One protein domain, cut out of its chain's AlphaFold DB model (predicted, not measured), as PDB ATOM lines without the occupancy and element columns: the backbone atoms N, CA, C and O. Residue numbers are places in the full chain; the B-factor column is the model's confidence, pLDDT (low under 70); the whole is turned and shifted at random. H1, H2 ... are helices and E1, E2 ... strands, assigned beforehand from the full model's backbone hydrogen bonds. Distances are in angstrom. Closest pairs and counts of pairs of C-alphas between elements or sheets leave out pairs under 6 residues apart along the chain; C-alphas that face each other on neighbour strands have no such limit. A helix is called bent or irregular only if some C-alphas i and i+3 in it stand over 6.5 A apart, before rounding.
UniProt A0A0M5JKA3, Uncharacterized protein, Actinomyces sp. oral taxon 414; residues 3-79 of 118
ATOM      1  N   GLU A   3      37.755  31.217 -55.698       48.97
ATOM      2  CA  GLU A   3      37.492  32.433 -54.921       48.97
ATOM      3  C   GLU A   3      36.086  33.007 -55.167       48.97
ATOM      4  O   GLU A   3      35.427  33.469 -54.242       48.97
ATOM      5  N   THR A   4      35.550  32.873 -56.383       45.66
ATOM      6  CA  THR A   4      34.264  33.479 -56.759       45.66
ATOM      7  C   THR A   4      33.038  32.838 -56.082       45.66
ATOM      8  O   THR A   4      31.990  33.478 -56.023       45.66
ATOM      9  N   LEU A   5      33.126  31.607 -55.553       48.34
ATOM     10  CA  LEU A   5      31.971  30.935 -54.928       48.34
ATOM     11  C   LEU A   5      31.806  31.289 -53.437       48.34
ATOM     12  O   LEU A   5      30.682  31.386 -52.944       48.34
ATOM     13  N   LEU A   6      32.913  31.522 -52.725       52.09
ATOM     14  CA  LEU A   6      32.921  31.809 -51.282       52.09
ATOM     15  C   LEU A   6      32.371  33.209 -50.971       52.09
ATOM     16  O   LEU A   6      31.662  33.404 -49.982       52.09
ATOM     17  N   GLU A   7      32.629  34.162 -51.868       46.12
ATOM     18  CA  GLU A   7      32.311  35.580 -51.676       46.12
ATOM     19  C   GLU A   7      30.809  35.897 -51.769       46.12
ATOM     20  O   GLU A   7      30.363  36.947 -51.311       46.12
ATOM     21  N   TYR A   8      29.991  34.981 -52.306       42.62
ATOM     22  CA  TYR A   8      28.580  35.275 -52.561       42.62
ATOM     23  C   TYR A   8      27.623  34.930 -51.404       42.62
ATOM     24  O   TYR A   8      26.551  35.531 -51.341       42.62
ATOM     25  N   ARG A   9      27.940  34.002 -50.478       53.62
ATOM     26  CA  ARG A   9      26.953  33.525 -49.466       53.62
ATOM     27  C   ARG A   9      27.504  32.957 -48.145       53.62
ATOM     28  O   ARG A   9      26.816  32.172 -47.498       53.62
ATOM     29  N   GLY A  10      28.696  33.356 -47.702       62.66
ATOM     30  CA  GLY A  10      29.211  32.916 -46.394       62.66
ATOM     31  C   GLY A  10      29.599  31.436 -46.362       62.66
ATOM     32  O   GLY A  10      29.389  30.764 -45.355       62.66
ATOM     33  N   GLY A  11      30.124  30.930 -47.480       74.56
ATOM     34  CA  GLY A  11      30.746  29.615 -47.500       74.56
ATOM     35  C   GLY A  11      32.078  29.622 -46.750       74.56
ATOM     36  O   GLY A  11      32.767  30.643 -46.718       74.56
ATOM     37  N   VAL A  12      32.439  28.490 -46.152       83.94
ATOM     38  CA  VAL A  12      33.714  28.293 -45.455       83.94
ATOM     39  C   VAL A  12      34.566  27.336 -46.274       83.94
ATOM     40  O   VAL A  12      34.093  26.282 -46.686       83.94
ATOM     41  N   SER A  13      35.822  27.707 -46.507       88.94
ATOM     42  CA  SER A  13      36.833  26.832 -47.098       88.94
ATOM     43  C   SER A  13      37.880  26.470 -46.054       88.94
ATOM     44  O   SER A  13      38.473  27.369 -45.452       88.94
ATOM     45  N   GLU A  14      38.154  25.182 -45.886       91.00
ATOM     46  CA  GLU A  14      39.204  24.689 -44.997       91.00
ATOM     47  C   GLU A  14      40.033  23.587 -45.682       91.00
ATOM     48  O   GLU A  14      39.473  22.749 -46.396       91.00
ATOM     49  N   PRO A  15      41.367  23.572 -45.505       90.62
ATOM     50  CA  PRO A  15      42.187  22.464 -45.974       90.62
ATOM     51  C   PRO A  15      41.885  21.201 -45.159       90.62
ATOM     52  O   PRO A  15      41.670  21.272 -43.944       90.62
ATOM     53  N   VAL A  16      41.905  20.038 -45.809       87.94
ATOM     54  CA  VAL A  16      41.808  18.761 -45.099       87.94
ATOM     55  C   VAL A  16      43.212  18.329 -44.658       87.94
ATOM     56  O   VAL A  16      44.122  18.312 -45.487       87.94
ATOM     57  N   PRO A  17      43.429  17.988 -43.374       85.31
ATOM     58  CA  PRO A  17      44.731  17.512 -42.920       85.31
ATOM     59  C   PRO A  17      45.157  16.251 -43.678       85.31
ATOM     60  O   PRO A  17      44.331  15.392 -43.983       85.31
ATOM     61  N   ASP A  18      46.459  16.153 -43.956       84.38
ATOM     62  CA  ASP A  18      47.096  15.000 -44.601       84.38
ATOM     63  C   ASP A  18      46.606  14.698 -46.035       84.38
ATOM     64  O   ASP A  18      46.773  13.584 -46.534       84.38
ATOM     65  N   THR A  19      46.001  15.668 -46.731       84.38
ATOM     66  CA  THR A  19      45.609  15.547 -48.149       84.38
ATOM     67  C   THR A  19      45.734  16.893 -48.874       84.38
ATOM     68  O   THR A  19      45.685  17.948 -48.251       84.38
ATOM     69  N   ASP A  20      45.836  16.869 -50.206       87.62
ATOM     70  CA  ASP A  20      45.759  18.059 -51.072       87.62
ATOM     71  C   ASP A  20      44.313  18.567 -51.282       87.62
ATOM     72  O   ASP A  20      44.035  19.386 -52.160       87.62
ATOM     73  N   ALA A  21      43.366  18.059 -50.493       90.94
ATOM     74  CA  ALA A  21      41.951  18.334 -50.641       90.94
ATOM     75  C   ALA A  21      41.526  19.604 -49.903       90.94
ATOM     76  O   ALA A  21      42.017  19.933 -48.818       90.94
ATOM     77  N   VAL A  22      40.522  20.272 -50.461       93.12
ATOM     78  CA  VAL A  22      39.836  21.400 -49.831       93.12
ATOM     79  C   VAL A  22      38.400  20.999 -49.543       93.12
ATOM     80  O   VAL A  22      37.692  20.495 -50.419       93.12
ATOM     81  N   LEU A  23      37.964  21.253 -48.314       94.00
ATOM     82  CA  LEU A  23      36.563  21.173 -47.950       94.00
ATOM     83  C   LEU A  23      35.925  22.550 -48.106       94.00
ATOM     84  O   LEU A  23      36.445  23.544 -47.600       94.00
ATOM     85  N   ILE A  24      34.787  22.606 -48.788       93.75
ATOM     86  CA  ILE A  24      33.991  23.826 -48.924       93.75
ATOM     87  C   ILE A  24      32.600  23.534 -48.385       93.75
ATOM     88  O   ILE A  24      31.968  22.573 -48.811       93.75
ATOM     89  N   SER A  25      32.107  24.357 -47.468       93.25
ATOM     90  CA  SER A  25      30.751  24.273 -46.925       93.25
ATOM     91  C   SER A  25      29.983  25.556 -47.237       93.25
ATOM     92  O   SER A  25      30.556  26.643 -47.202       93.25
ATOM     93  N   TRP A  26      28.708  25.461 -47.616       93.00
ATOM     94  CA  TRP A  26      27.889  26.630 -47.958       93.00
ATOM     95  C   TRP A  26      26.389  26.358 -47.807       93.00
ATOM     96  O   TRP A  26      25.947  25.211 -47.749       93.00
ATOM     97  N   VAL A  27      25.590  27.429 -47.764       90.94
ATOM     98  CA  VAL A  27      24.121  27.355 -47.749       90.94
ATOM     99  C   VAL A  27      23.541  28.065 -48.963       90.94
ATOM    100  O   VAL A  27      23.865  29.223 -49.252       90.94
ATOM    101  N   GLN A  28      22.634  27.388 -49.662       87.00
ATOM    102  CA  GLN A  28      21.952  27.921 -50.836       87.00
ATOM    103  C   GLN A  28      20.515  27.404 -50.889       87.00
ATOM    104  O   GLN A  28      20.263  26.222 -50.718       87.00
ATOM    105  N   GLY A  29      19.552  28.301 -51.121       85.81
ATOM    106  CA  GLY A  29      18.155  27.901 -51.331       85.81
ATOM    107  C   GLY A  29      17.478  27.211 -50.140       85.81
ATOM    108  O   GLY A  29      16.500  26.506 -50.351       85.81
ATOM    109  N   GLY A  30      17.969  27.411 -48.913       87.00
ATOM    110  CA  GLY A  30      17.469  26.714 -47.724       87.00
ATOM    111  C   GLY A  30      18.169  25.389 -47.432       87.00
ATOM    112  O   GLY A  30      17.891  24.805 -46.395       87.00
ATOM    113  N   GLU A  31      19.107  24.952 -48.273       90.31
ATOM    114  CA  GLU A  31      19.839  23.696 -48.111       90.31
ATOM    115  C   GLU A  31      21.303  23.953 -47.743       90.31
ATOM    116  O   GLU A  31      21.911  24.952 -48.144       90.31
ATOM    117  N   ALA A  32      21.865  23.036 -46.961       91.81
ATOM    118  CA  ALA A  32      23.284  22.987 -46.641       91.81
ATOM    119  C   ALA A  32      24.016  22.041 -47.581       91.81
ATOM    120  O   ALA A  32      23.532  20.939 -47.844       91.81
ATOM    121  N   PHE A  33      25.192  22.472 -48.017       93.62
ATOM    122  CA  PHE A  33      26.076  21.762 -48.924       93.62
ATOM    123  C   PHE A  33      27.466  21.675 -48.312       93.62
ATOM    124  O   PHE A  33      27.960  22.645 -47.730       93.62
ATOM    125  N   VAL A  34      28.113  20.530 -48.497       95.62
ATOM    126  CA  VAL A  34      29.539  20.363 -48.238       95.62
ATOM    127  C   VAL A  34      30.166  19.574 -49.375       95.62
ATOM    128  O   VAL A  34      29.656  18.524 -49.771       95.62
ATOM    129  N   GLY A  35      31.278  20.082 -49.892       94.56
ATOM    130  CA  GLY A  35      32.057  19.453 -50.942       94.56
ATOM    131  C   GLY A  35      33.495  19.187 -50.517       94.56
ATOM    132  O   GLY A  35      34.135  20.056 -49.932       94.56
ATOM    133  N   TRP A  36      33.996  17.998 -50.841       95.06
ATOM    134  CA  TRP A  36      35.419  17.664 -50.886       95.06
ATOM    135  C   TRP A  36      35.910  17.838 -52.316       95.06
ATOM    136  O   TRP A  36      35.304  17.270 -53.227       95.06
ATOM    137  N   PHE A  37      37.002  18.569 -52.507       92.12
ATOM    138  CA  PHE A  37      37.605  18.825 -53.815       92.12
ATOM    139  C   PHE A  37      39.086  18.465 -53.771       92.12
ATOM    140  O   PHE A  37      39.818  19.008 -52.948       92.12
ATOM    141  N   GLU A  38      39.524  17.576 -54.657       89.44
ATOM    142  CA  GLU A  38      40.911  17.118 -54.740       89.44
ATOM    143  C   GLU A  38      41.302  16.914 -56.206       89.44
ATOM    144  O   GLU A  38      40.738  16.066 -56.901       89.44
ATOM    145  N   GLY A  39      42.255  17.715 -56.692       85.62
ATOM    146  CA  GLY A  39      42.622  17.736 -58.109       85.62
ATOM    147  C   GLY A  39      41.403  17.984 -59.005       85.62
ATOM    148  O   GLY A  39      40.713  18.993 -58.858       85.62
ATOM    149  N   ASP A  40      41.127  17.040 -59.906       85.56
ATOM    150  CA  ASP A  40      39.989  17.068 -60.838       85.56
ATOM    151  C   ASP A  40      38.727  16.361 -60.307       85.56
ATOM    152  O   ASP A  40      37.748  16.184 -61.035       85.56
ATOM    153  N   SER A  41      38.745  15.925 -59.046       87.88
ATOM    154  CA  SER A  41      37.704  15.081 -58.461       87.88
ATOM    155  C   SER A  41      36.982  15.784 -57.321       87.88
ATOM    156  O   SER A  41      37.569  16.568 -56.573       87.88
ATOM    157  N   ALA A  42      35.689  15.494 -57.167       91.69
ATOM    158  CA  ALA A  42      34.896  16.064 -56.091       91.69
ATOM    159  C   ALA A  42      33.784  15.134 -55.603       91.69
ATOM    160  O   ALA A  42      33.203  14.364 -56.369       91.69
ATOM    161  N   VAL A  43      33.447  15.272 -54.324       93.19
ATOM    162  CA  VAL A  43      32.252  14.688 -53.707       93.19
ATOM    163  C   VAL A  43      31.476  15.815 -53.062       93.19
ATOM    164  O   VAL A  43      32.008  16.485 -52.185       93.19
ATOM    165  N   VAL A  44      30.221  16.004 -53.465       94.06
ATOM    166  CA  VAL A  44      29.331  17.006 -52.872       94.06
ATOM    167  C   VAL A  44      28.134  16.302 -52.256       94.06
ATOM    168  O   VAL A  44      27.485  15.482 -52.905       94.06
ATOM    169  N   VAL A  45      27.855  16.630 -51.000       93.31
ATOM    170  CA  VAL A  45      26.696  16.146 -50.251       93.31
ATOM    171  C   VAL A  45      25.874  17.346 -49.819       93.31
ATOM    172  O   VAL A  45      26.418  18.384 -49.435       93.31
ATOM    173  N   HIS A  46      24.558  17.199 -49.861       92.81
ATOM    174  CA  HIS A  46      23.630  18.216 -49.404       92.81
ATOM    175  C   HIS A  46      22.524  17.618 -48.541       92.81
ATOM    176  O   HIS A  46      22.284  16.409 -48.520       92.81
ATOM    177  N   THR A  47      21.853  18.492 -47.804       90.12
ATOM    178  CA  THR A  47      20.632  18.149 -47.074       90.12
ATOM    179  C   THR A  47      19.433  18.210 -48.007       90.12
ATOM    180  O   THR A  47      19.299  19.147 -48.784       90.12
ATOM    181  N   TRP A  48      18.533  17.234 -47.903       85.06
ATOM    182  CA  TRP A  48      17.234  17.292 -48.567       85.06
ATOM    183  C   TRP A  48      16.168  17.875 -47.640       85.06
ATOM    184  O   TRP A  48      16.144  17.571 -46.447       85.06
ATOM    185  N   PHE A  49      15.243  18.650 -48.213       78.00
ATOM    186  CA  PHE A  49      14.037  19.171 -47.546       78.00
ATOM    187  C   PHE A  49      14.289  20.127 -46.370       78.00
ATOM    188  O   PHE A  49      13.398  20.348 -45.548       78.00
ATOM    189  N   VAL A  50      15.468  20.744 -46.305       78.94
ATOM    190  CA  VAL A  50      15.690  21.904 -45.440       78.94
ATOM    191  C   VAL A  50      15.277  23.134 -46.246       78.94
ATOM    192  O   VAL A  50      15.698  23.317 -47.382       78.94
ATOM    193  N   SER A  51      14.348  23.929 -45.718       77.00
ATOM    194  CA  SER A  51      13.780  25.096 -46.425       77.00
ATOM    195  C   SER A  51      14.019  26.405 -45.676       77.00
ATOM    196  O   SER A  51      13.402  27.422 -45.981       77.00
ATOM    197  N   ASP A  52      14.902  26.374 -44.677       85.12
ATOM    198  CA  ASP A  52      15.278  27.523 -43.865       85.12
ATOM    199  C   ASP A  52      16.798  27.568 -43.692       85.12
ATOM    200  O   ASP A  52      17.431  26.602 -43.260       85.12
ATOM    201  N   ASN A  53      17.389  28.722 -44.009       84.56
ATOM    202  CA  ASN A  53      18.837  28.895 -43.976       84.56
ATOM    203  C   ASN A  53      19.425  28.739 -42.568       84.56
ATOM    204  O   ASN A  53      20.565  28.299 -42.452       84.56
ATOM    205  N   ARG A  54      18.703  29.108 -41.498       86.19
ATOM    206  CA  ARG A  54      19.238  28.976 -40.132       86.19
ATOM    207  C   ARG A  54      19.341  27.510 -39.745       86.19
ATOM    208  O   ARG A  54      20.356  27.109 -39.184       86.19
ATOM    209  N   THR A  55      18.324  26.721 -40.080       88.81
ATOM    210  CA  THR A  55      18.365  25.268 -39.901       88.81
ATOM    211  C   THR A  55      19.474  24.641 -40.745       88.81
ATOM    212  O   THR A  55      20.237  23.835 -40.221       88.81
ATOM    213  N   ALA A  56      19.629  25.053 -42.007       89.69
ATOM    214  CA  ALA A  56      20.690  24.558 -42.885       89.69
ATOM    215  C   ALA A  56      22.093  24.794 -42.307       89.69
ATOM    216  O   ALA A  56      22.898  23.871 -42.259       89.69
ATOM    217  N   ILE A  57      22.368  26.001 -41.798       90.31
ATOM    218  CA  ILE A  57      23.659  26.329 -41.168       90.31
ATOM    219  C   ILE A  57      24.002  25.336 -40.047       90.31
ATOM    220  O   ILE A  57      25.158  24.938 -39.924       90.31
ATOM    221  N   GLY A  58      23.006  24.893 -39.273       90.06
ATOM    222  CA  GLY A  58      23.195  23.923 -38.193       90.06
ATOM    223  C   GLY A  58      23.698  22.547 -38.644       90.06
ATOM    224  O   GLY A  58      24.297  21.851 -37.837       90.06
ATOM    225  N   TYR A  59      23.503  22.171 -39.912       91.62
ATOM    226  CA  TYR A  59      23.937  20.876 -40.455       91.62
ATOM    227  C   TYR A  59      25.333  20.892 -41.083       91.62
ATOM    228  O   TYR A  59      25.844  19.828 -41.435       91.62
ATOM    229  N   LEU A  60      25.952  22.063 -41.273       91.44
ATOM    230  CA  LEU A  60      27.219  22.151 -42.006       91.44
ATOM    231  C   LEU A  60      28.347  21.371 -41.320       91.44
ATOM    232  O   LEU A  60      29.141  20.745 -42.015       91.44
ATOM    233  N   ASP A  61      28.394  21.368 -39.987       92.00
ATOM    234  CA  ASP A  61      29.432  20.661 -39.226       92.00
ATOM    235  C   ASP A  61      29.268  19.132 -39.327       92.00
ATOM    236  O   ASP A  61      30.214  18.419 -39.665       92.00
ATOM    237  N   ASP A  62      28.035  18.632 -39.172       93.88
ATOM    238  CA  ASP A  62      27.712  17.211 -39.350       93.88
ATOM    239  C   ASP A  62      28.017  16.733 -40.778       93.88
ATOM    240  O   ASP A  62      28.645  15.688 -40.975       93.88
ATOM    241  N   LEU A  63      27.617  17.507 -41.794       94.38
ATOM    242  CA  LEU A  63      27.945  17.202 -43.186       94.38
ATOM    243  C   LEU A  63      29.459  17.228 -43.424       94.38
ATOM    244  O   LEU A  63      29.971  16.342 -44.107       94.38
ATOM    245  N   ALA A  64      30.186  18.186 -42.845       94.06
ATOM    246  CA  ALA A  64      31.642  18.251 -42.942       94.06
ATOM    247  C   ALA A  64      32.308  17.008 -42.349       94.06
ATOM    248  O   ALA A  64      33.187  16.424 -42.988       94.06
ATOM    249  N   ALA A  65      31.851  16.543 -41.187       94.50
ATOM    250  CA  ALA A  65      32.334  15.307 -40.585       94.50
ATOM    251  C   ALA A  65      32.045  14.076 -41.468       94.50
ATOM    252  O   ALA A  65      32.918  13.222 -41.649       94.50
ATOM    253  N   ILE A  66      30.847  13.994 -42.058       95.25
ATOM    254  CA  ILE A  66      30.466  12.907 -42.975       95.25
ATOM    255  C   ILE A  66      31.348  12.922 -44.228       95.25
ATOM    256  O   ILE A  66      31.927  11.892 -44.586       95.25
ATOM    257  N   VAL A  67      31.486  14.076 -44.881       95.38
ATOM    258  CA  VAL A  67      32.269  14.215 -46.114       95.38
ATOM    259  C   VAL A  67      33.740  13.893 -45.853       95.38
ATOM    260  O   VAL A  67      34.298  13.070 -46.576       95.38
ATOM    261  N   LYS A  68      34.345  14.414 -44.775       93.50
ATOM    262  CA  LYS A  68      35.731  14.075 -44.390       93.50
ATOM    263  C   LYS A  68      35.937  12.569 -44.209       93.50
ATOM    264  O   LYS A  68      36.990  12.040 -44.552       93.50
ATOM    265  N   ARG A  69      34.934  11.863 -43.681       94.75
ATOM    266  CA  ARG A  69      35.025  10.424 -43.403       94.75
ATOM    267  C   ARG A  69      34.864   9.548 -44.647       94.75
ATOM    268  O   ARG A  69      35.485   8.485 -44.716       94.75
ATOM    269  N   TYR A  70      34.011   9.950 -45.588       94.12
ATOM    270  CA  TYR A  70      33.561   9.066 -46.670       94.12
ATOM    271  C   TYR A  70      33.935   9.525 -48.079       94.12
ATOM    272  O   TYR A  70      33.954   8.680 -48.973       94.12
ATOM    273  N   ALA A  71      34.280  10.797 -48.299       93.25
ATOM    274  CA  ALA A  71      34.685  11.269 -49.622       93.25
ATOM    275  C   ALA A  71      35.883  10.488 -50.195       93.25
ATOM    276  O   ALA A  71      35.753  10.024 -51.328       93.25
ATOM    277  N   PRO A  72      36.964  10.197 -49.437       90.06
ATOM    278  CA  PRO A  72      38.079   9.405 -49.967       90.06
ATOM    279  C   PRO A  72      37.651   8.005 -50.422       90.06
ATOM    280  O   PRO A  72      38.101   7.501 -51.448       90.06
ATOM    281  N   GLN A  73      36.734   7.377 -49.679       90.81
ATOM    282  CA  GLN A  73      36.219   6.049 -50.018       90.81
ATOM    283  C   GLN A  73      35.333   6.097 -51.268       90.81
ATOM    284  O   GLN A  73      35.437   5.226 -52.128       90.81
ATOM    285  N   LEU A  74      34.479   7.117 -51.389       90.75
ATOM    286  CA  LEU A  74      33.585   7.278 -52.535       90.75
ATOM    287  C   LEU A  74      34.367   7.561 -53.823       90.75
ATOM    288  O   LEU A  74      34.081   6.972 -54.867       90.75
ATOM    289  N   LEU A  75      35.388   8.410 -53.727       89.38
ATOM    290  CA  LEU A  75      36.325   8.701 -54.805       89.38
ATOM    291  C   LEU A  75      37.101   7.443 -55.232       89.38
ATOM    292  O   LEU A  75      37.144   7.112 -56.416       89.38
ATOM    293  N   ALA A  76      37.600   6.655 -54.277       87.06
ATOM    294  CA  ALA A  76      38.289   5.400 -54.577       87.06
ATOM    295  C   ALA A  76      37.391   4.375 -55.299       87.06
ATOM    296  O   ALA A  76      37.819   3.766 -56.279       87.06
ATOM    297  N   ILE A  77      36.138   4.201 -54.860       86.56
ATOM    298  CA  ILE A  77      35.178   3.259 -55.476       86.56
ATOM    299  C   ILE A  77      34.828   3.666 -56.913       86.56
ATOM    300  O   ILE A  77      34.558   2.811 -57.755       86.56
ATOM    301  N   THR A  78      34.832   4.965 -57.199       84.00
ATOM    302  CA  THR A  78      34.489   5.516 -58.516       84.00
ATOM    303  C   THR A  78      35.690   5.620 -59.461       84.00
ATOM    304  O   THR A  78      35.510   5.953 -60.630       84.00
ATOM    305  N   GLY A  79      36.897   5.270 -58.998       80.56
ATOM    306  CA  GLY A  79      38.129   5.316 -59.792       80.56
ATOM    307  C   GLY A  79      38.819   6.683 -59.809       80.56
ATOM    308  O   GLY A  79      39.801   6.856 -60.526       80.56
TER     309      GLY A  79
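What this domain is: This is residues 3 to 79 of the 118 residues of an uncharacterized protein of Actinomyces sp. oral taxon 414 (UniProt A0A0M5JKA3). Picture a twisted sheet of four strands, E1 to E4, with one long kinked helix, H2, packed slantwise over one face, where it covers E2, E3 and E4. The short first helix, H1, only grazes the sheet near E1 and E2, far from H2. You are reading 77 printed residues with two named helices and four named strands, in the order H1 E1 E2 E3 E4 H2. The sheet's order is E1 - E2 - E3 - E4, all antiparallel, and the class is mixed, helices and strands. The whole is compact, with a radius of gyration of the C-alphas of 12.4 A and spans of 35 by 25 by 18 A.

How they stand to each other: Start with the sheet: E1, residues 12 to 15, E2, residues 22 to 28, E3, residues 31 to 38, and E4, residues 41 to 46, form a meander, each strand the antiparallel neighbour of the one before. E1 and E2 are a hairpin at 167 degrees; look for N 12 and O 25, 2.8 A apart. E2 and E3 are a hairpin at 160 degrees, with N 35 and O 24 at 2.8 A. E3 and E4 are a hairpin at 165 degrees, with N 36 and O 43 at 2.8 A. E1 and E4 are the edge strands and stand apart. Now find H2, residues 53 to 78, which is on one face of the sheet at a height over the sheet of 6.9 A; the two make two layers, a sheet with a helix on one face. It lies over E2, E3 and E4, slantwise to the strands, at 38 degrees to E2 on the local plane. Its closest C-alphas to E3 are those of Ala 56 and Ala 32, 4.8 A apart; to E4, those of Ala 71 and Val 43, 5.9 A. H2 has a kink of 53 degrees near residue 66 and is irregular: C-alphas 69 and 72 are 7.3 A apart. In H2, 16 of 22 O i to N i+4 pairs are within hydrogen-bond range; H1, residues 3 to 6, is too short for such a pair. H1 only grazes the sheet, its closest C-alphas to E1 being those of Leu 6 and Val 12, 6.9 A apart, and it is apart from H2.

Where its parts are: Find C-alpha 3 at (37.492, 32.433, -54.921), where H1 begins; it spans 5.9 A. E1 measures 10.3 A, E2 19.1 A, E3 23.0 A and E4 17.0 A from first to last C-alpha. H2 runs 31.7 A from C-alpha 53 at (18.837, 28.895, -43.976) to C-alpha 78 at (34.489, 5.516, -58.516).

The domain as a whole: The C-alphas farthest apart, those of Arg 54 and Gly 79, are 36.1 A apart. The printed part has no cut, and no link is long. Mean pLDDT of the printed part is 85.4; look for values under 70 at residues 3 to 10.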